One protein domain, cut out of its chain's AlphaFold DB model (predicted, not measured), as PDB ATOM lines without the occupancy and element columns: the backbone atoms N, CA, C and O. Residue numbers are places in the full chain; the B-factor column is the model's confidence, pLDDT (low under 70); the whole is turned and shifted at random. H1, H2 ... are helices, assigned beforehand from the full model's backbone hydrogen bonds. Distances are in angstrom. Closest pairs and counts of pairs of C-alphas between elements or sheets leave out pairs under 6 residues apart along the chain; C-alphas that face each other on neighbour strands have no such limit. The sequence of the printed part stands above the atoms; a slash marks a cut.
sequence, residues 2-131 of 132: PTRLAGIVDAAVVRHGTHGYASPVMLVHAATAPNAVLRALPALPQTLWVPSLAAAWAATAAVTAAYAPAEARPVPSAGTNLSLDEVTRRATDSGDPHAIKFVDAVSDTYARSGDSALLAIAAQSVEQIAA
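Overview. This is residues 2 to 131 of the 132 residues of an uncharacterized protein of Micromonospora sp. CNZ299 (UniProt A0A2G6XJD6). Two up-and-down three-helix bundles, H1 to H3 and H4 to H6, pack crosswise. H3 and H4 lie outermost. 130 residues are printed, with named helices H1 to H6 and no named strand: all helix, compact, radius of gyration of the C-alphas 14.2 A, spans 45 by 32 by 26 A.

Arrangement. H3, residues 46 to 67, makes a hairpin with H2, residues 24 to 43, and H2 with H1, residues 2 to 22. Residues 13 to 21 of H1 alone touch H6, residues 117 to 129, at a steep tilt of 56 degrees, closest at C-alphas Gly 17 and Ile 121, 4.9 A. H5, residues 97 to 113, makes hairpins with H6 and H4, residues 84 to 94. In H4, H5 and H6 every O i to N i+4 pair is within hydrogen-bond range.

Along the chain. H3 runs 32.2 A from C-alpha 46 at (47.675, -13.548, 89.517); H6 ends at C-alpha 129 at (13.372, -15.831, 80.014).

Size, cuts and confidence. Residues 79 to 80, in the long link from H3 to H4, are under pLDDT 70.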
ATOM      1  N   PRO A   2      39.243 -18.860  93.753       93.19
ATOM      2  CA  PRO A   2      38.199 -19.583  93.010       93.19
ATOM      3  C   PRO A   2      36.999 -20.010  93.867       93.19
ATOM      4  O   PRO A   2      35.867 -19.721  93.513       93.19
ATOM      5  N   THR A   3      37.235 -20.559  95.064       96.56
ATOM      6  CA  THR A   3      36.165 -20.940  96.007       96.56
ATOM      7  C   THR A   3      35.270 -19.769  96.422       96.56
ATOM      8  O   THR A   3      34.074 -19.950  96.608       96.56
ATOM      9  N   ARG A   4      35.822 -18.553  96.556       97.44
ATOM     10  CA  ARG A   4      35.022 -17.366  96.910       97.44
ATOM     11  C   ARG A   4      34.154 -16.913  95.739       97.44
ATOM     12  O   ARG A   4      33.002 -16.572  95.960       97.44
ATOM     13  N   LEU A   5      34.691 -16.937  94.517       97.62
ATOM     14  CA  LEU A   5      33.912 -16.665  93.306       97.62
ATOM     15  C   LEU A   5      32.797 -17.700  93.124       97.62
ATOM     16  O   LEU A   5      31.655 -17.306  92.924       97.62
ATOM     17  N   ALA A   6      33.106 -18.992  93.277       98.38
ATOM     18  CA  ALA A   6      32.107 -20.058  93.236       98.38
ATOM     19  C   ALA A   6      30.999 -19.828  94.274       98.38
ATOM     20  O   ALA A   6      29.830 -19.889  93.924       98.38
ATOM     21  N   GLY A   7      31.345 -19.437  95.506       98.50
ATOM     22  CA  GLY A   7      30.350 -19.097  96.528       98.50
ATOM     23  C   GLY A   7      29.448 -17.906  96.165       98.50
ATOM     24  O   GLY A   7      28.271 -17.912  96.515       98.50
ATOM     25  N   ILE A   8      29.961 -16.902  95.439       98.62
ATOM     26  CA  ILE A   8      29.135 -15.796  94.916       98.62
ATOM     27  C   ILE A   8      28.168 -16.314  93.846       98.62
ATOM     28  O   ILE A   8      26.989 -15.970  93.888       98.62
ATOM     29  N   VAL A   9      28.651 -17.148  92.916       98.81
ATOM     30  CA  VAL A   9      27.815 -17.775  91.876       98.81
ATOM     31  C   VAL A   9      26.713 -18.613  92.519       98.81
ATOM     32  O   VAL A   9      25.544 -18.408  92.211       98.81
ATOM     33  N   ASP A  10      27.070 -19.482  93.466       98.75
ATOM     34  CA  ASP A  10      26.142 -20.383  94.153       98.75
ATOM     35  C   ASP A  10      25.037 -19.596  94.871       98.75
ATOM     36  O   ASP A  10      23.849 -19.870  94.693       98.75
ATOM     37  N   ALA A  11      25.410 -18.553  95.619       98.50
ATOM     38  CA  ALA A  11      24.446 -17.689  96.294       98.50
ATOM     39  C   ALA A  11      23.525 -16.955  95.304       98.50
ATOM     40  O   ALA A  11      22.324 -16.828  95.556       98.50
ATOM     41  N   ALA A  12      24.061 -16.481  94.177       98.69
ATOM     42  CA  ALA A  12      23.281 -15.782  93.161       98.69
ATOM     43  C   ALA A  12      22.305 -16.716  92.426       98.69
ATOM     44  O   ALA A  12      21.158 -16.327  92.207       98.69
ATOM     45  N   VAL A  13      22.718 -17.948  92.106       98.75
ATOM     46  CA  VAL A  13      21.846 -18.983  91.522       98.75
ATOM     47  C   VAL A  13      20.680 -19.291  92.461       98.75
ATOM     48  O   VAL A  13      19.522 -19.211  92.049       98.75
ATOM     49  N   VAL A  14      20.961 -19.574  93.737       98.12
ATOM     50  CA  VAL A  14      19.914 -19.863  94.734       98.12
ATOM     51  C   VAL A  14      18.964 -18.674  94.885       98.12
ATOM     52  O   VAL A  14      17.743 -18.840  94.911       98.12
ATOM     53  N   ARG A  15      19.501 -17.448  94.930       97.69
ATOM     54  CA  ARG A  15      18.688 -16.234  95.062       97.69
ATOM     55  C   ARG A  15      17.793 -15.992  93.845       97.69
ATOM     56  O   ARG A  15      16.666 -15.524  94.018       97.69
ATOM     57  N   HIS A  16      18.252 -16.334  92.641       98.38
ATOM     58  CA  HIS A  16      17.440 -16.236  91.428       98.38
ATOM     59  C   HIS A  16      16.160 -17.078  91.537       98.38
ATOM     60  O   HIS A  16      15.102 -16.614  91.128       98.38
ATOM     61  N   GLY A  17      16.204 -18.237  92.202       97.56
ATOM     62  CA  GLY A  17      15.029 -19.092  92.403       97.56
ATOM     63  C   GLY A  17      13.847 -18.443  93.126       97.56
ATOM     64  O   GLY A  17      12.714 -18.873  92.959       97.56
ATOM     65  N   THR A  18      14.087 -17.407  93.927       97.75
ATOM     66  CA  THR A  18      13.032 -16.720  94.696       97.75
ATOM     67  C   THR A  18      12.748 -15.304  94.202       97.75
ATOM     68  O   THR A  18      11.672 -14.770  94.460       97.75
ATOM     69  N   HIS A  19      13.692 -14.686  93.487       98.19
ATOM     70  CA  HIS A  19      13.635 -13.273  93.089       98.19
ATOM     71  C   HIS A  19      13.674 -13.055  91.572       98.19
ATOM     72  O   HIS A  19      13.320 -11.973  91.114       98.19
ATOM     73  N   GLY A  20      14.100 -14.057  90.794       97.25
ATOM     74  CA  GLY A  20      14.318 -13.965  89.346       97.25
ATOM     75  C   GLY A  20      13.080 -13.520  88.573       97.25
ATOM     76  O   GLY A  20      13.201 -12.787  87.600       97.25
ATOM     77  N   TYR A  21      11.892 -13.852  89.084       96.25
ATOM     78  CA  TYR A  21      10.602 -13.573  88.454       96.25
ATOM     79  C   TYR A  21      10.340 -12.098  88.100       96.25
ATOM     80  O   TYR A  21       9.456 -11.838  87.293       96.25
ATOM     81  N   ALA A  22      11.009 -11.136  88.746       96.12
ATOM     82  CA  ALA A  22      10.736  -9.714  88.527       96.12
ATOM     83  C   ALA A  22      11.445  -9.141  87.292       96.12
ATOM     84  O   ALA A  22      10.968  -8.175  86.708       96.12
ATOM     85  N   SER A  23      12.600  -9.704  86.935       97.81
ATOM     86  CA  SER A  23      13.382  -9.312  85.762       97.81
ATOM     87  C   SER A  23      14.327 -10.466  85.407       97.81
ATOM     88  O   SER A  23      15.515 -10.421  85.740       97.81
ATOM     89  N   PRO A  24      13.801 -11.556  84.825       96.50
ATOM     90  CA  PRO A  24      14.521 -12.822  84.700       96.50
ATOM     91  C   PRO A  24      15.797 -12.678  83.869       96.50
ATOM     92  O   PRO A  24      16.867 -13.084  84.326       96.50
ATOM     93  N   VAL A  25      15.720 -12.002  82.720       98.12
ATOM     94  CA  VAL A  25      16.876 -11.748  81.847       98.12
ATOM     95  C   VAL A  25      17.959 -10.941  82.568       98.12
ATOM     96  O   VAL A  25      19.133 -11.312  82.543       98.12
ATOM     97  N   MET A  26      17.593  -9.869  83.278       98.19
ATOM     98  CA  MET A  26      18.599  -9.061  83.975       98.19
ATOM     99  C   MET A  26      19.168  -9.775  85.198       98.19
ATOM    100  O   MET A  26      20.374  -9.717  85.443       98.19
ATOM    101  N   LEU A  27      18.336 -10.474  85.970       98.50
ATOM    102  CA  LEU A  27      18.752 -11.097  87.224       98.50
ATOM    103  C   LEU A  27      19.632 -12.330  87.029       98.50
ATOM    104  O   LEU A  27      20.396 -12.643  87.945       98.50
ATOM    105  N   VAL A  28      19.616 -13.006  85.872       98.69
ATOM    106  CA  VAL A  28      20.609 -14.068  85.630       98.69
ATOM    107  C   VAL A  28      22.037 -13.523  85.592       98.69
ATOM    108  O   VAL A  28      22.967 -14.225  85.991       98.69
ATOM    109  N   HIS A  29      22.240 -12.251  85.230       98.75
ATOM    110  CA  HIS A  29      23.573 -11.645  85.218       98.75
ATOM    111  C   HIS A  29      24.233 -11.584  86.593       98.75
ATOM    112  O   HIS A  29      25.462 -11.638  86.671       98.75
ATOM    113  N   ALA A  30      23.443 -11.568  87.673       98.75
ATOM    114  CA  ALA A  30      23.967 -11.641  89.031       98.75
ATOM    115  C   ALA A  30      24.756 -12.942  89.279       98.75
ATOM    116  O   ALA A  30      25.703 -12.925  90.064       98.75
ATOM    117  N   ALA A  31      24.408 -14.034  88.587       98.75
ATOM    118  CA  ALA A  31      25.106 -15.319  88.635       98.75
ATOM    119  C   ALA A  31      26.075 -15.518  87.457       98.75
ATOM    120  O   ALA A  31      27.188 -16.009  87.641       98.75
ATOM    121  N   THR A  32      25.704 -15.110  86.239       98.75
ATOM    122  CA  THR A  32      26.531 -15.400  85.057       98.75
ATOM    123  C   THR A  32      27.780 -14.522  84.971       98.75
ATOM    124  O   THR A  32      28.799 -14.975  84.459       98.75
ATOM    125  N   ALA A  33      27.740 -13.280  85.472       98.31
ATOM    126  CA  ALA A  33      28.916 -12.406  85.496       98.31
ATOM    127  C   ALA A  33      30.042 -12.950  86.404       98.31
ATOM    128  O   ALA A  33      31.160 -13.125  85.907       98.31
ATOM    129  N   PRO A  34      29.799 -13.293  87.689       98.62
ATOM    130  CA  PRO A  34      30.831 -13.918  88.513       98.62
ATOM    131  C   PRO A  34      31.246 -15.304  87.994       98.62
ATOM    132  O   PRO A  34      32.412 -15.662  88.157       98.62
ATOM    133  N   ASN A  35      30.361 -16.057  87.319       98.69
ATOM    134  CA  ASN A  35      30.724 -17.347  86.716       98.69
ATOM    135  C   ASN A  35      31.700 -17.180  85.539       98.69
ATOM    136  O   ASN A  35      32.691 -17.903  85.438       98.69
ATOM    137  N   ALA A  36      31.483 -16.175  84.687       98.38
ATOM    138  CA  ALA A  36      32.416 -15.845  83.612       98.38
ATOM    139  C   ALA A  36      33.798 -15.458  84.165       98.38
ATOM    140  O   ALA A  36      34.820 -15.939  83.676       98.38
ATOM    141  N   VAL A  37      33.835 -14.651  85.233       98.44
ATOM    142  CA  VAL A  37      35.089 -14.305  85.919       98.44
ATOM    143  C   VAL A  37      35.756 -15.547  86.509       98.44
ATOM    144  O   VAL A  37      36.961 -15.715  86.344       98.44
ATOM    145  N   LEU A  38      34.996 -16.434  87.158       98.25
ATOM    146  CA  LEU A  38      35.503 -17.698  87.698       98.25
ATOM    147  C   LEU A  38      36.181 -18.548  86.617       98.25
ATOM    148  O   LEU A  38      37.287 -19.034  86.845       98.25
ATOM    149  N   ARG A  39      35.550 -18.685  85.444       97.81
ATOM    150  CA  ARG A  39      36.083 -19.464  84.316       97.81
ATOM    151  C   ARG A  39      37.297 -18.810  83.655       97.81
ATOM    152  O   ARG A  39      38.206 -19.517  83.232       97.81
ATOM    153  N   ALA A  40      37.349 -17.480  83.607       97.88
ATOM    154  CA  ALA A  40      38.483 -16.749  83.042       97.88
ATOM    155  C   ALA A  40      39.689 -16.663  83.994       97.88
ATOM    156  O   ALA A  40      40.826 -16.582  83.530       97.88
ATOM    157  N   LEU A  41      39.465 -16.691  85.316       97.38
ATOM    158  CA  LEU A  41      40.485 -16.422  86.338       97.38
ATOM    159  C   LEU A  41      41.804 -17.197  86.148       97.38
ATOM    160  O   LEU A  41      42.856 -16.563  86.254       97.38
ATOM    161  N   PRO A  42      41.805 -18.517  85.846       97.31
ATOM    162  CA  PRO A  42      43.046 -19.282  85.699       97.31
ATOM    163  C   PRO A  42      43.936 -18.823  84.537       97.31
ATOM    164  O   PRO A  42      45.136 -19.076  84.564       97.31
ATOM    165  N   ALA A  43      43.367 -18.144  83.535       98.00
ATOM    166  CA  ALA A  43      44.098 -17.609  82.387       98.00
ATOM    167  C   ALA A  43      44.643 -16.187  82.625       98.00
ATOM    168  O   ALA A  43      45.416 -15.679  81.813       98.00
ATOM    169  N   LEU A  44      44.249 -15.525  83.719       97.31
ATOM    170  CA  LEU A  44      44.681 -14.168  84.044       97.31
ATOM    171  C   LEU A  44      45.960 -14.169  84.898       97.31
ATOM    172  O   LEU A  44      46.123 -15.041  85.759       97.31
ATOM    173  N   PRO A  45      46.829 -13.143  84.766       98.19
ATOM    174  CA  PRO A  45      47.899 -12.892  85.727       98.19
ATOM    175  C   PRO A  45      47.369 -12.863  87.165       98.19
ATOM    176  O   PRO A  45      46.331 -12.258  87.437       98.19
ATOM    177  N   GLN A  46      48.104 -13.462  88.110       96.75
ATOM    178  CA  GLN A  46      47.675 -13.548  89.517       96.75
ATOM    179  C   GLN A  46      47.402 -12.175  90.155       96.75
ATOM    180  O   GLN A  46      46.539 -12.054  91.023       96.75
ATOM    181  N   THR A  47      48.079 -11.123  89.686       97.94
ATOM    182  CA  THR A  47      47.850  -9.731  90.108       97.94
ATOM    183  C   THR A  47      46.431  -9.236  89.812       97.94
ATOM    184  O   THR A  47      45.938  -8.357  90.515       97.94
ATOM    185  N   LEU A  48      45.739  -9.820  88.828       98.38
ATOM    186  CA  LEU A  48      44.353  -9.488  88.491       98.38
ATOM    187  C   LEU A  48      43.321 -10.288  89.289       98.38
ATOM    188  O   LEU A  48      42.133  -9.984  89.206       98.38
ATOM    189  N   TRP A  49      43.720 -11.284  90.086       98.19
ATOM    190  CA  TRP A  49      42.750 -12.184  90.715       98.19
ATOM    191  C   TRP A  49      41.896 -11.503  91.786       98.19
ATOM    192  O   TRP A  49      40.681 -11.698  91.828       98.19
ATOM    193  N   VAL A  50      42.514 -10.688  92.644       98.19
ATOM    194  CA  VAL A  50      41.795  -9.942  93.690       98.19
ATOM    195  C   VAL A  50      40.886  -8.858  93.084       98.19
ATOM    196  O   VAL A  50      39.705  -8.850  93.434       98.19
ATOM    197  N   PRO A  51      41.353  -8.008  92.143       98.38
ATOM    198  CA  PRO A  51      40.476  -7.080  91.425       98.38
ATOM    199  C   PRO A  51      39.307  -7.771  90.715       98.38
ATOM    200  O   PRO A  51      38.187  -7.274  90.764       98.38
ATOM    201  N   SER A  52      39.539  -8.942  90.113       98.56
ATOM    202  CA  SER A  52      38.491  -9.707  89.428       98.56
ATOM    203  C   SER A  52      37.419 -10.206  90.397       98.56
ATOM    204  O   SER A  52      36.232 -10.079  90.109       98.56
ATOM    205  N   LEU A  53      37.809 -10.714  91.575       98.38
ATOM    206  CA  LEU A  53      36.847 -11.070  92.624       98.38
ATOM    207  C   LEU A  53      36.031  -9.848  93.073       98.38
ATOM    208  O   LEU A  53      34.815  -9.953  93.215       98.38
ATOM    209  N   ALA A  54      36.685  -8.705  93.304       98.56
ATOM    210  CA  ALA A  54      36.003  -7.487  93.736       98.56
ATOM    211  C   ALA A  54      35.000  -6.991  92.681       98.56
ATOM    212  O   ALA A  54      33.864  -6.663  93.019       98.56
ATOM    213  N   ALA A  55      35.391  -7.006  91.404       98.50
ATOM    214  CA  ALA A  55      34.524  -6.641  90.289       98.50
ATOM    215  C   ALA A  55      33.333  -7.601  90.147       98.50
ATOM    216  O   ALA A  55      32.200  -7.150  90.002       98.50
ATOM    217  N   ALA A  56      33.569  -8.913  90.248       98.56
ATOM    218  CA  ALA A  56      32.518  -9.925  90.212       98.56
ATOM    219  C   ALA A  56      31.496  -9.729  91.342       98.56
ATOM    220  O   ALA A  56      30.294  -9.726  91.094       98.56
ATOM    221  N   TRP A  57      31.972  -9.493  92.569       98.69
ATOM    222  CA  TRP A  57      31.107  -9.202  93.712       98.69
ATOM    223  C   TRP A  57      30.290  -7.922  93.504       98.69
ATOM    224  O   TRP A  57      29.076  -7.925  93.711       98.69
ATOM    225  N   ALA A  58      30.935  -6.843  93.049       98.75
ATOM    226  CA  ALA A  58      30.271  -5.569  92.799       98.75
ATOM    227  C   ALA A  58      29.198  -5.690  91.707       98.75
ATOM    228  O   ALA A  58      28.101  -5.164  91.874       98.75
ATOM    229  N   ALA A  59      29.477  -6.427  90.628       98.56
ATOM    230  CA  ALA A  59      28.514  -6.690  89.564       98.56
ATOM    231  C   ALA A  59      27.293  -7.469  90.080       98.56
ATOM    232  O   ALA A  59      26.160  -7.050  89.849       98.56
ATOM    233  N   THR A  60      27.506  -8.551  90.838       98.81
ATOM    234  CA  THR A  60      26.413  -9.317  91.459       98.81
ATOM    235  C   THR A  60      25.559  -8.445  92.377       98.81
ATOM    236  O   THR A  60      24.329  -8.496  92.294       98.81
ATOM    237  N   ALA A  61      26.188  -7.628  93.226       98.75
ATOM    238  CA  ALA A  61      25.490  -6.732  94.143       98.75
ATOM    239  C   ALA A  61      24.696  -5.648  93.398       98.75
ATOM    240  O   ALA A  61      23.533  -5.424  93.721       98.75
ATOM    241  N   ALA A  62      25.288  -5.022  92.379       98.81
ATOM    242  CA  ALA A  62      24.646  -3.970  91.596       98.81
ATOM    243  C   ALA A  62      23.424  -4.489  90.823       98.81
ATOM    244  O   ALA A  62      22.349  -3.902  90.923       98.81
ATOM    245  N   VAL A  63      23.557  -5.616  90.111       98.75
ATOM    246  CA  VAL A  63      22.432  -6.245  89.395       98.75
ATOM    247  C   VAL A  63      21.336  -6.652  90.378       98.75
ATOM    248  O   VAL A  63      20.160  -6.384  90.151       98.75
ATOM    249  N   THR A  64      21.717  -7.246  91.508       98.44
ATOM    250  CA  THR A  64      20.761  -7.609  92.557       98.44
ATOM    251  C   THR A  64      20.004  -6.389  93.081       98.44
ATOM    252  O   THR A  64      18.785  -6.436  93.176       98.44
ATOM    253  N   ALA A  65      20.699  -5.299  93.407       98.38
ATOM    254  CA  ALA A  65      20.081  -4.104  93.971       98.38
ATOM    255  C   ALA A  65      19.177  -3.369  92.969       98.38
ATOM    256  O   ALA A  65      18.168  -2.798  93.367       98.38
ATOM    257  N   ALA A  66      19.542  -3.382  91.685       98.56
ATOM    258  CA  ALA A  66      18.810  -2.674  90.642       98.56
ATOM    259  C   ALA A  66      17.523  -3.390  90.207       98.56
ATOM    260  O   ALA A  66      16.540  -2.721  89.899       98.56
ATOM    261  N   TYR A  67      17.530  -4.727  90.167       98.31
ATOM    262  CA  TYR A  67      16.471  -5.499  89.500       98.31
ATOM    263  C   TYR A  67      15.695  -6.446  90.416       98.31
ATOM    264  O   TYR A  67      14.634  -6.930  90.023       98.31
ATOM    265  N   ALA A  68      16.200  -6.765  91.612       97.88
ATOM    266  CA  ALA A  68      15.494  -7.701  92.475       97.88
ATOM    267  C   ALA A  68      14.235  -7.056  93.081       97.88
ATOM    268  O   ALA A  68      14.284  -5.901  93.510       97.88
ATOM    269  N   PRO A  69      13.129  -7.807  93.192       97.81
ATOM    270  CA  PRO A  69      11.953  -7.350  93.912       97.81
ATOM    271  C   PRO A  69      12.249  -7.286  95.415       97.81
ATOM    272  O   PRO A  69      13.143  -7.974  95.919       97.81
ATOM    273  N   ALA A  70      11.458  -6.495  96.141       96.69
ATOM    274  CA  ALA A  70      11.518  -6.444  97.602       96.69
ATOM    275  C   ALA A  70      11.055  -7.762  98.252       96.69
ATOM    276  O   ALA A  70      11.555  -8.139  99.310       96.69
ATOM    277  N   GLU A  71      10.116  -8.464  97.611       97.25
ATOM    278  CA  GLU A  71       9.511  -9.688  98.132       97.25
ATOM    279  C   GLU A  71      10.002 -10.932  97.386       97.25
ATOM    280  O   GLU A  71       9.918 -11.036  96.156       97.25
ATOM    281  N   ALA A  72      10.468 -11.911  98.159       97.38
ATOM    282  CA  ALA A  72      10.786 -13.245  97.676       97.38
ATOM    283  C   ALA A  72       9.502 -14.048  97.412       97.38
ATOM    284  O   ALA A  72       8.555 -14.005  98.198       97.38
ATOM    285  N   ARG A  73       9.496 -14.849  96.344       96.38
ATOM    286  CA  ARG A  73       8.511 -15.920  96.136       96.38
ATOM    287  C   ARG A  73       9.051 -17.258  96.651       96.38
ATOM    288  O   ARG A  73      10.267 -17.396  96.802       96.38
ATOM    289  N   PRO A  74       8.180 -18.250  96.916       96.00
ATOM    290  CA  PRO A  74       8.623 -19.604  97.229       96.00
ATOM    291  C   PRO A  74       9.556 -20.155  96.146       96.00
ATOM    292  O   PRO A  74       9.339 -19.908  94.959       96.00
ATOM    293  N   VAL A  75      10.569 -20.919  96.561       92.00
ATOM    294  CA  VAL A  75      11.458 -21.639  95.636       92.00
ATOM    295  C   VAL A  75      10.608 -22.579  94.768       92.00
ATOM    296  O   VAL A  75       9.728 -23.259  95.312       92.00
ATOM    297  N   PRO A  76      10.835 -22.648  93.443       88.75
ATOM    298  CA  PRO A  76      10.121 -23.575  92.577       88.75
ATOM    299  C   PRO A  76      10.287 -25.017  93.061       88.75
ATOM    300  O   PRO A  76      11.374 -25.451  93.442       88.75
ATOM    301  N   SER A  77       9.193 -25.774  93.052       82.25
ATOM    302  CA  SER A  77       9.222 -27.182  93.442       82.25
ATOM    303  C   SER A  77       9.901 -28.019  92.360       82.25
ATOM    304  O   SER A  77       9.548 -27.925  91.184       82.25
ATOM    305  N   ALA A  78      10.840 -28.878  92.758       72.50
ATOM    306  CA  ALA A  78      11.385 -29.890  91.866       72.50
ATOM    307  C   ALA A  78      10.274 -30.887  91.510       72.50
ATOM    308  O   ALA A  78       9.850 -31.689  92.343       72.50
ATOM    309  N   GLY A  79       9.772 -30.819  90.274       68.25
ATOM    310  CA  GLY A  79       8.935 -31.880  89.721       68.25
ATOM    311  C   GLY A  79       9.672 -33.219  89.794       68.25
ATOM    312  O   GLY A  79      10.899 -33.262  89.706       68.25
ATOM    313  N   THR A  80       8.938 -34.321  89.940       61.91
ATOM    314  CA  THR A  80       9.478 -35.641  90.318       61.91
ATOM    315  C   THR A  80      10.455 -36.291  89.325       61.91
ATOM    316  O   THR A  80      10.913 -37.388  89.607       61.91
ATOM    317  N   ASN A  81      10.828 -35.643  88.212       74.88
ATOM    318  CA  ASN A  81      11.711 -36.199  87.172       74.88
ATOM    319  C   ASN A  81      12.635 -35.162  86.489       74.88
ATOM    320  O   ASN A  81      13.093 -35.392  85.370       74.88
ATOM    321  N   LEU A  82      12.889 -33.999  87.096       91.12
ATOM    322  CA  LEU A  82      13.824 -33.029  86.505       91.12
ATOM    323  C   LEU A  82      15.270 -33.537  86.614       91.12
ATOM    324  O   LEU A  82      15.734 -33.865  87.703       91.12
ATOM    325  N   SER A  83      15.980 -33.577  85.484       94.81
ATOM    326  CA  SER A  83      17.402 -33.925  85.399       94.81
ATOM    327  C   SER A  83      18.218 -32.756  84.846       94.81
ATOM    328  O   SER A  83      17.673 -31.854  84.204       94.81
ATOM    329  N   LEU A  84      19.534 -32.778  85.083       96.06
ATOM    330  CA  LEU A  84      20.443 -31.767  84.540       96.06
ATOM    331  C   LEU A  84      20.452 -31.768  83.002       96.06
ATOM    332  O   LEU A  84      20.407 -30.702  82.388       96.06
ATOM    333  N   ASP A  85      20.453 -32.950  82.385       97.19
ATOM    334  CA  ASP A  85      20.412 -33.097  80.925       97.19
ATOM    335  C   ASP A  85      19.140 -32.482  80.337       97.19
ATOM    336  O   ASP A  85      19.191 -31.786  79.326       97.19
ATOM    337  N   GLU A  86      18.000 -32.679  81.000       96.38
ATOM    338  CA  GLU A  86      16.722 -32.143  80.543       96.38
ATOM    339  C   GLU A  86      16.686 -30.610  80.606       96.38
ATOM    340  O   GLU A  86      16.265 -29.971  79.643       96.38
ATOM    341  N   VAL A  87      17.156 -29.991  81.698       97.06
ATOM    342  CA  VAL A  87      17.198 -28.516  81.780       97.06
ATOM    343  C   VAL A  87      18.242 -27.914  80.842       97.06
ATOM    344  O   VAL A  87      17.995 -26.858  80.262       97.06
ATOM    345  N   THR A  88      19.365 -28.606  80.628       98.38
ATOM    346  CA  THR A  88      20.391 -28.205  79.652       98.38
ATOM    347  C   THR A  88      19.819 -28.222  78.242       98.38
ATOM    348  O   THR A  88      19.921 -27.222  77.536       98.38
ATOM    349  N   ARG A  89      19.135 -29.309  77.863       98.19
ATOM    350  CA  ARG A  89      18.468 -29.440  76.564       98.19
ATOM    351  C   ARG A  89      17.433 -28.335  76.346       98.19
ATOM    352  O   ARG A  89      17.441 -27.699  75.300       98.19
ATOM    353  N   ARG A  90      16.577 -28.051  77.335       97.50
ATOM    354  CA  ARG A  90      15.594 -26.952  77.248       97.50
ATOM    355  C   ARG A  90      16.256 -25.597  77.001       97.50
ATOM    356  O   ARG A  90      15.764 -24.829  76.182       97.50
ATOM    357  N   ALA A  91      17.357 -25.308  77.696       98.50
ATOM    358  CA  ALA A  91      18.084 -24.058  77.515       98.50
ATOM    359  C   ALA A  91      18.757 -23.969  76.139       98.50
ATOM    360  O   ALA A  91      18.740 -22.912  75.524       98.50
ATOM    361  N   THR A  92      19.329 -25.060  75.623       98.50
ATOM    362  CA  THR A  92      19.925 -25.053  74.278       98.50
ATOM    363  C   THR A  92      18.872 -24.966  73.178       98.50
ATOM    364  O   THR A  92      19.078 -24.243  72.206       98.50
ATOM    365  N   ASP A  93      17.737 -25.652  73.341       98.31
ATOM    366  CA  ASP A  93      16.635 -25.659  72.373       98.31
ATOM    367  C   ASP A  93      15.943 -24.289  72.277       98.31
ATOM    368  O   ASP A  93      15.413 -23.949  71.220       98.31
ATOM    369  N   SER A  94      15.963 -23.480  73.346       97.31
ATOM    370  CA  SER A  94      15.427 -22.112  73.302       97.31
ATOM    371  C   SER A  94      16.268 -21.170  72.435       97.31
ATOM    372  O   SER A  94      15.760 -20.152  71.971       97.31
ATOM    373  N   GLY A  95      17.554 -21.479  72.231       98.00
ATOM    374  CA  GLY A  95      18.508 -20.611  71.538       98.00
ATOM    375  C   GLY A  95      18.832 -19.304  72.276       98.00
ATOM    376  O   GLY A  95      19.616 -18.503  71.764       98.00
ATOM    377  N   ASP A  96      18.267 -19.078  73.468       98.44
ATOM    378  CA  ASP A  96      18.468 -17.841  74.213       98.44
ATOM    379  C   ASP A  96      19.789 -17.888  75.008       98.44
ATOM    380  O   ASP A  96      19.997 -18.770  75.852       98.44
ATOM    381  N   PRO A  97      20.708 -16.929  74.797       98.12
ATOM    382  CA  PRO A  97      22.002 -16.953  75.460       98.12
ATOM    383  C   PRO A  97      21.902 -16.762  76.980       98.12
ATOM    384  O   PRO A  97      22.767 -17.256  77.702       98.12
ATOM    385  N   HIS A  98      20.908 -16.038  77.497       98.69
ATOM    386  CA  HIS A  98      20.694 -15.840  78.934       98.69
ATOM    387  C   HIS A  98      20.300 -17.151  79.601       98.69
ATOM    388  O   HIS A  98      20.910 -17.510  80.609       98.69
ATOM    389  N   ALA A  99      19.373 -17.892  78.990       98.69
ATOM    390  CA  ALA A  99      18.975 -19.217  79.450       98.69
ATOM    391  C   ALA A  99      20.175 -20.179  79.468       98.69
ATOM    392  O   ALA A  99      20.475 -20.773  80.503       98.69
ATOM    393  N   ILE A 100      20.919 -20.265  78.360       98.75
ATOM    394  CA  ILE A 100      22.086 -21.154  78.233       98.75
ATOM    395  C   ILE A 100      23.151 -20.828  79.287       98.75
ATOM    396  O   ILE A 100      23.590 -21.714  80.018       98.75
ATOM    397  N   LYS A 101      23.547 -19.552  79.406       98.56
ATOM    398  CA  LYS A 101      24.559 -19.123  80.389       98.56
ATOM    399  C   LYS A 101      24.114 -19.387  81.824       98.56
ATOM    400  O   LYS A 101      24.949 -19.709  82.667       98.56
ATOM    401  N   PHE A 102      22.831 -19.191  82.123       98.81
ATOM    402  CA  PHE A 102      22.327 -19.403  83.471       98.81
ATOM    403  C   PHE A 102      22.308 -20.886  83.825       98.81
ATOM    404  O   PHE A 102      22.844 -21.245  84.868       98.81
ATOM    405  N   VAL A 103      21.790 -21.755  82.949       98.75
ATOM    406  CA  VAL A 103      21.782 -23.207  83.192       98.75
ATOM    407  C   VAL A 103      23.199 -23.773  83.319       98.75
ATOM    408  O   VAL A 103      23.435 -24.602  84.193       98.75
ATOM    409  N   ASP A 104      24.162 -23.267  82.549       98.62
ATOM    410  CA  ASP A 104      25.584 -23.597  82.710       98.62
ATOM    411  C   ASP A 104      26.160 -23.164  84.078       98.62
ATOM    412  O   ASP A 104      26.930 -23.891  84.703       98.62
ATOM    413  N   ALA A 105      25.754 -22.009  84.615       98.69
ATOM    414  CA  ALA A 105      26.123 -21.636  85.983       98.69
ATOM    415  C   ALA A 105      25.444 -22.550  87.023       98.69
ATOM    416  O   ALA A 105      26.079 -22.960  87.998       98.69
ATOM    417  N   VAL A 106      24.173 -22.909  86.800       98.69
ATOM    418  CA  VAL A 106      23.436 -23.838  87.667       98.69
ATOM    419  C   VAL A 106      24.079 -25.223  87.673       98.69
ATOM    420  O   VAL A 106      24.161 -25.820  88.743       98.69
ATOM    421  N   SER A 107      24.568 -25.734  86.537       98.50
ATOM    422  CA  SER A 107      25.200 -27.059  86.474       98.50
ATOM    423  C   SER A 107      26.424 -27.145  87.379       98.50
ATOM    424  O   SER A 107      26.592 -28.124  88.105       98.50
ATOM    425  N   ASP A 108      27.238 -26.088  87.396       98.19
ATOM    426  CA  ASP A 108      28.417 -25.988  88.251       98.19
ATOM    427  C   ASP A 108      28.021 -25.935  89.741       98.19
ATOM    428  O   ASP A 108      28.635 -26.614  90.570       98.19
ATOM    429  N   THR A 109      26.988 -25.164  90.097       98.50
ATOM    430  CA  THR A 109      26.450 -25.108  91.470       98.50
ATOM    431  C   THR A 109      25.851 -26.452  91.897       98.50
ATOM    432  O   THR A 109      26.131 -26.929  92.997       98.50
ATOM    433  N   TYR A 110      25.088 -27.103  91.018       98.00
ATOM    434  CA  TYR A 110      24.477 -28.409  91.257       98.00
ATOM    435  C   TYR A 110      25.530 -29.501  91.451       98.00
ATOM    436  O   TYR A 110      25.429 -30.282  92.392       98.00
ATOM    437  N   ALA A 111      26.586 -29.514  90.635       97.69
ATOM    438  CA  ALA A 111      27.691 -30.457  90.785       97.69
ATOM    439  C   ALA A 111      28.410 -30.322  92.141       97.69
ATOM    440  O   ALA A 111      28.936 -31.306  92.659       97.69
ATOM    441  N   ARG A 112      28.429 -29.116  92.732       96.00
ATOM    442  CA  ARG A 112      29.008 -28.873  94.063       96.00
ATOM    443  C   ARG A 112      28.084 -29.264  95.214       96.00
ATOM    444  O   ARG A 112      28.588 -29.715  96.240       96.00
ATOM    445  N   SER A 113      26.775 -29.039  95.089       96.25
ATOM    446  CA  SER A 113      25.830 -29.169  96.211       96.25
ATOM    447  C   SER A 113      24.984 -30.443  96.191       96.25
ATOM    448  O   SER A 113      24.579 -30.913  97.250       96.25
ATOM    449  N   GLY A 114      24.683 -30.984  95.008       94.38
ATOM    450  CA  GLY A 114      23.701 -32.053  94.813       94.38
ATOM    451  C   GLY A 114      22.241 -31.631  95.036       94.38
ATOM    452  O   GLY A 114      21.364 -32.493  95.071       94.38
ATOM    453  N   ASP A 115      21.956 -30.335  95.197       93.81
ATOM    454  CA  ASP A 115      20.617 -29.838  95.534       93.81
ATOM    455  C   ASP A 115      19.679 -29.837  94.316       93.81
ATOM    456  O   ASP A 115      19.825 -29.038  93.389       93.81
ATOM    457  N   SER A 116      18.674 -30.715  94.326       92.44
ATOM    458  CA  SER A 116      17.698 -30.840  93.238       92.44
ATOM    459  C   SER A 116      16.808 -29.606  93.059       92.44
ATOM    460  O   SER A 116      16.264 -29.419  91.967       92.44
ATOM    461  N   ALA A 117      16.698 -28.721  94.059       94.81
ATOM    462  CA  ALA A 117      15.991 -27.450  93.909       94.81
ATOM    463  C   ALA A 117      16.618 -26.578  92.808       94.81
ATOM    464  O   ALA A 117      15.911 -25.856  92.108       94.81
ATOM    465  N   LEU A 118      17.927 -26.699  92.581       97.44
ATOM    466  CA  LEU A 118      18.640 -25.972  91.531       97.44
ATOM    467  C   LEU A 118      18.141 -26.334  90.127       97.44
ATOM    468  O   LEU A 118      18.050 -25.462  89.265       97.44
ATOM    469  N   LEU A 119      17.738 -27.588  89.904       97.44
ATOM    470  CA  LEU A 119      17.159 -28.018  88.629       97.44
ATOM    471  C   LEU A 119      15.776 -27.390  88.406       97.44
ATOM    472  O   LEU A 119      15.442 -27.002  87.288       97.44
ATOM    473  N   ALA A 120      14.990 -27.232  89.474       97.00
ATOM    474  CA  ALA A 120      13.714 -26.523  89.416       97.00
ATOM    475  C   ALA A 120      13.906 -25.028  89.116       97.00
ATOM    476  O   ALA A 120      13.179 -24.462  88.302       97.00
ATOM    477  N   ILE A 121      14.921 -24.404  89.727       98.00
ATOM    478  CA  ILE A 121      15.303 -23.009  89.471       98.00
ATOM    479  C   ILE A 121      15.730 -22.822  88.010       98.00
ATOM    480  O   ILE A 121      15.276 -21.882  87.363       98.00
ATOM    481  N   ALA A 122      16.560 -23.721  87.472       98.06
ATOM    482  CA  ALA A 122      16.971 -23.693  86.070       98.06
ATOM    483  C   ALA A 122      15.772 -23.808  85.120       98.06
ATOM    484  O   ALA A 122      15.622 -22.976  84.229       98.06
ATOM    485  N   ALA A 123      14.895 -24.796  85.333       97.00
ATOM    486  CA  ALA A 123      13.707 -24.988  84.504       97.00
ATOM    487  C   ALA A 123      12.796 -23.751  84.509       97.00
ATOM    488  O   ALA A 123      12.413 -23.266  83.446       97.00
ATOM    489  N   GLN A 124      12.518 -23.199  85.693       96.88
ATOM    490  CA  GLN A 124      11.714 -21.988  85.826       96.88
ATOM    491  C   GLN A 124      12.374 -20.781  85.143       96.88
ATOM    492  O   GLN A 124      11.682 -20.001  84.497       96.88
ATOM    493  N   SER A 125      13.693 -20.616  85.268       97.81
ATOM    494  CA  SER A 125      14.410 -19.500  84.640       97.81
ATOM    495  C   SER A 125      14.326 -19.559  83.111       97.81
ATOM    496  O   SER A 125      14.064 -18.538  82.484       97.81
ATOM    497  N   VAL A 126      14.447 -20.750  82.506       97.94
ATOM    498  CA  VAL A 126      14.261 -20.934  81.053       97.94
ATOM    499  C   VAL A 126      12.859 -20.497  80.616       97.94
ATOM    500  O   VAL A 126      12.724 -19.772  79.633       97.94
ATOM    501  N   GLU A 127      11.822 -20.898  81.354       96.38
ATOM    502  CA  GLU A 127      10.434 -20.508  81.067       96.38
ATOM    503  C   GLU A 127      10.214 -18.996  81.218       96.38
ATOM    504  O   GLU A 127       9.558 -18.383  80.382       96.38
ATOM    505  N   GLN A 128      10.783 -18.387  82.261       96.62
ATOM    506  CA  GLN A 128      10.662 -16.951  82.519       96.62
ATOM    507  C   GLN A 128      11.398 -16.104  81.479       96.62
ATOM    508  O   GLN A 128      10.865 -15.090  81.053       96.62
ATOM    509  N   ILE A 129      12.594 -16.520  81.055       97.62
ATOM    510  CA  ILE A 129      13.372 -15.831  80.014       97.62
ATOM    511  C   ILE A 129      12.660 -15.899  78.662       97.62
ATOM    512  O   ILE A 129      12.674 -14.927  77.922       97.62
ATOM    513  N   ALA A 130      12.009 -17.019  78.343       94.31
ATOM    514  CA  ALA A 130      11.248 -17.149  77.100       94.31
ATOM    515  C   ALA A 130       9.966 -16.291  77.065       94.31
ATOM    516  O   ALA A 130       9.374 -16.133  75.998       94.31
ATOM    517  N   ALA A 131       9.511 -15.798  78.221       91.81
ATOM    518  CA  ALA A 131       8.287 -15.016  78.372       91.81
ATOM    519  C   ALA A 131       8.522 -13.503  78.561       91.81
ATOM    520  O   ALA A 131       7.537 -12.767  78.638       91.81
TER     521      ALA A 131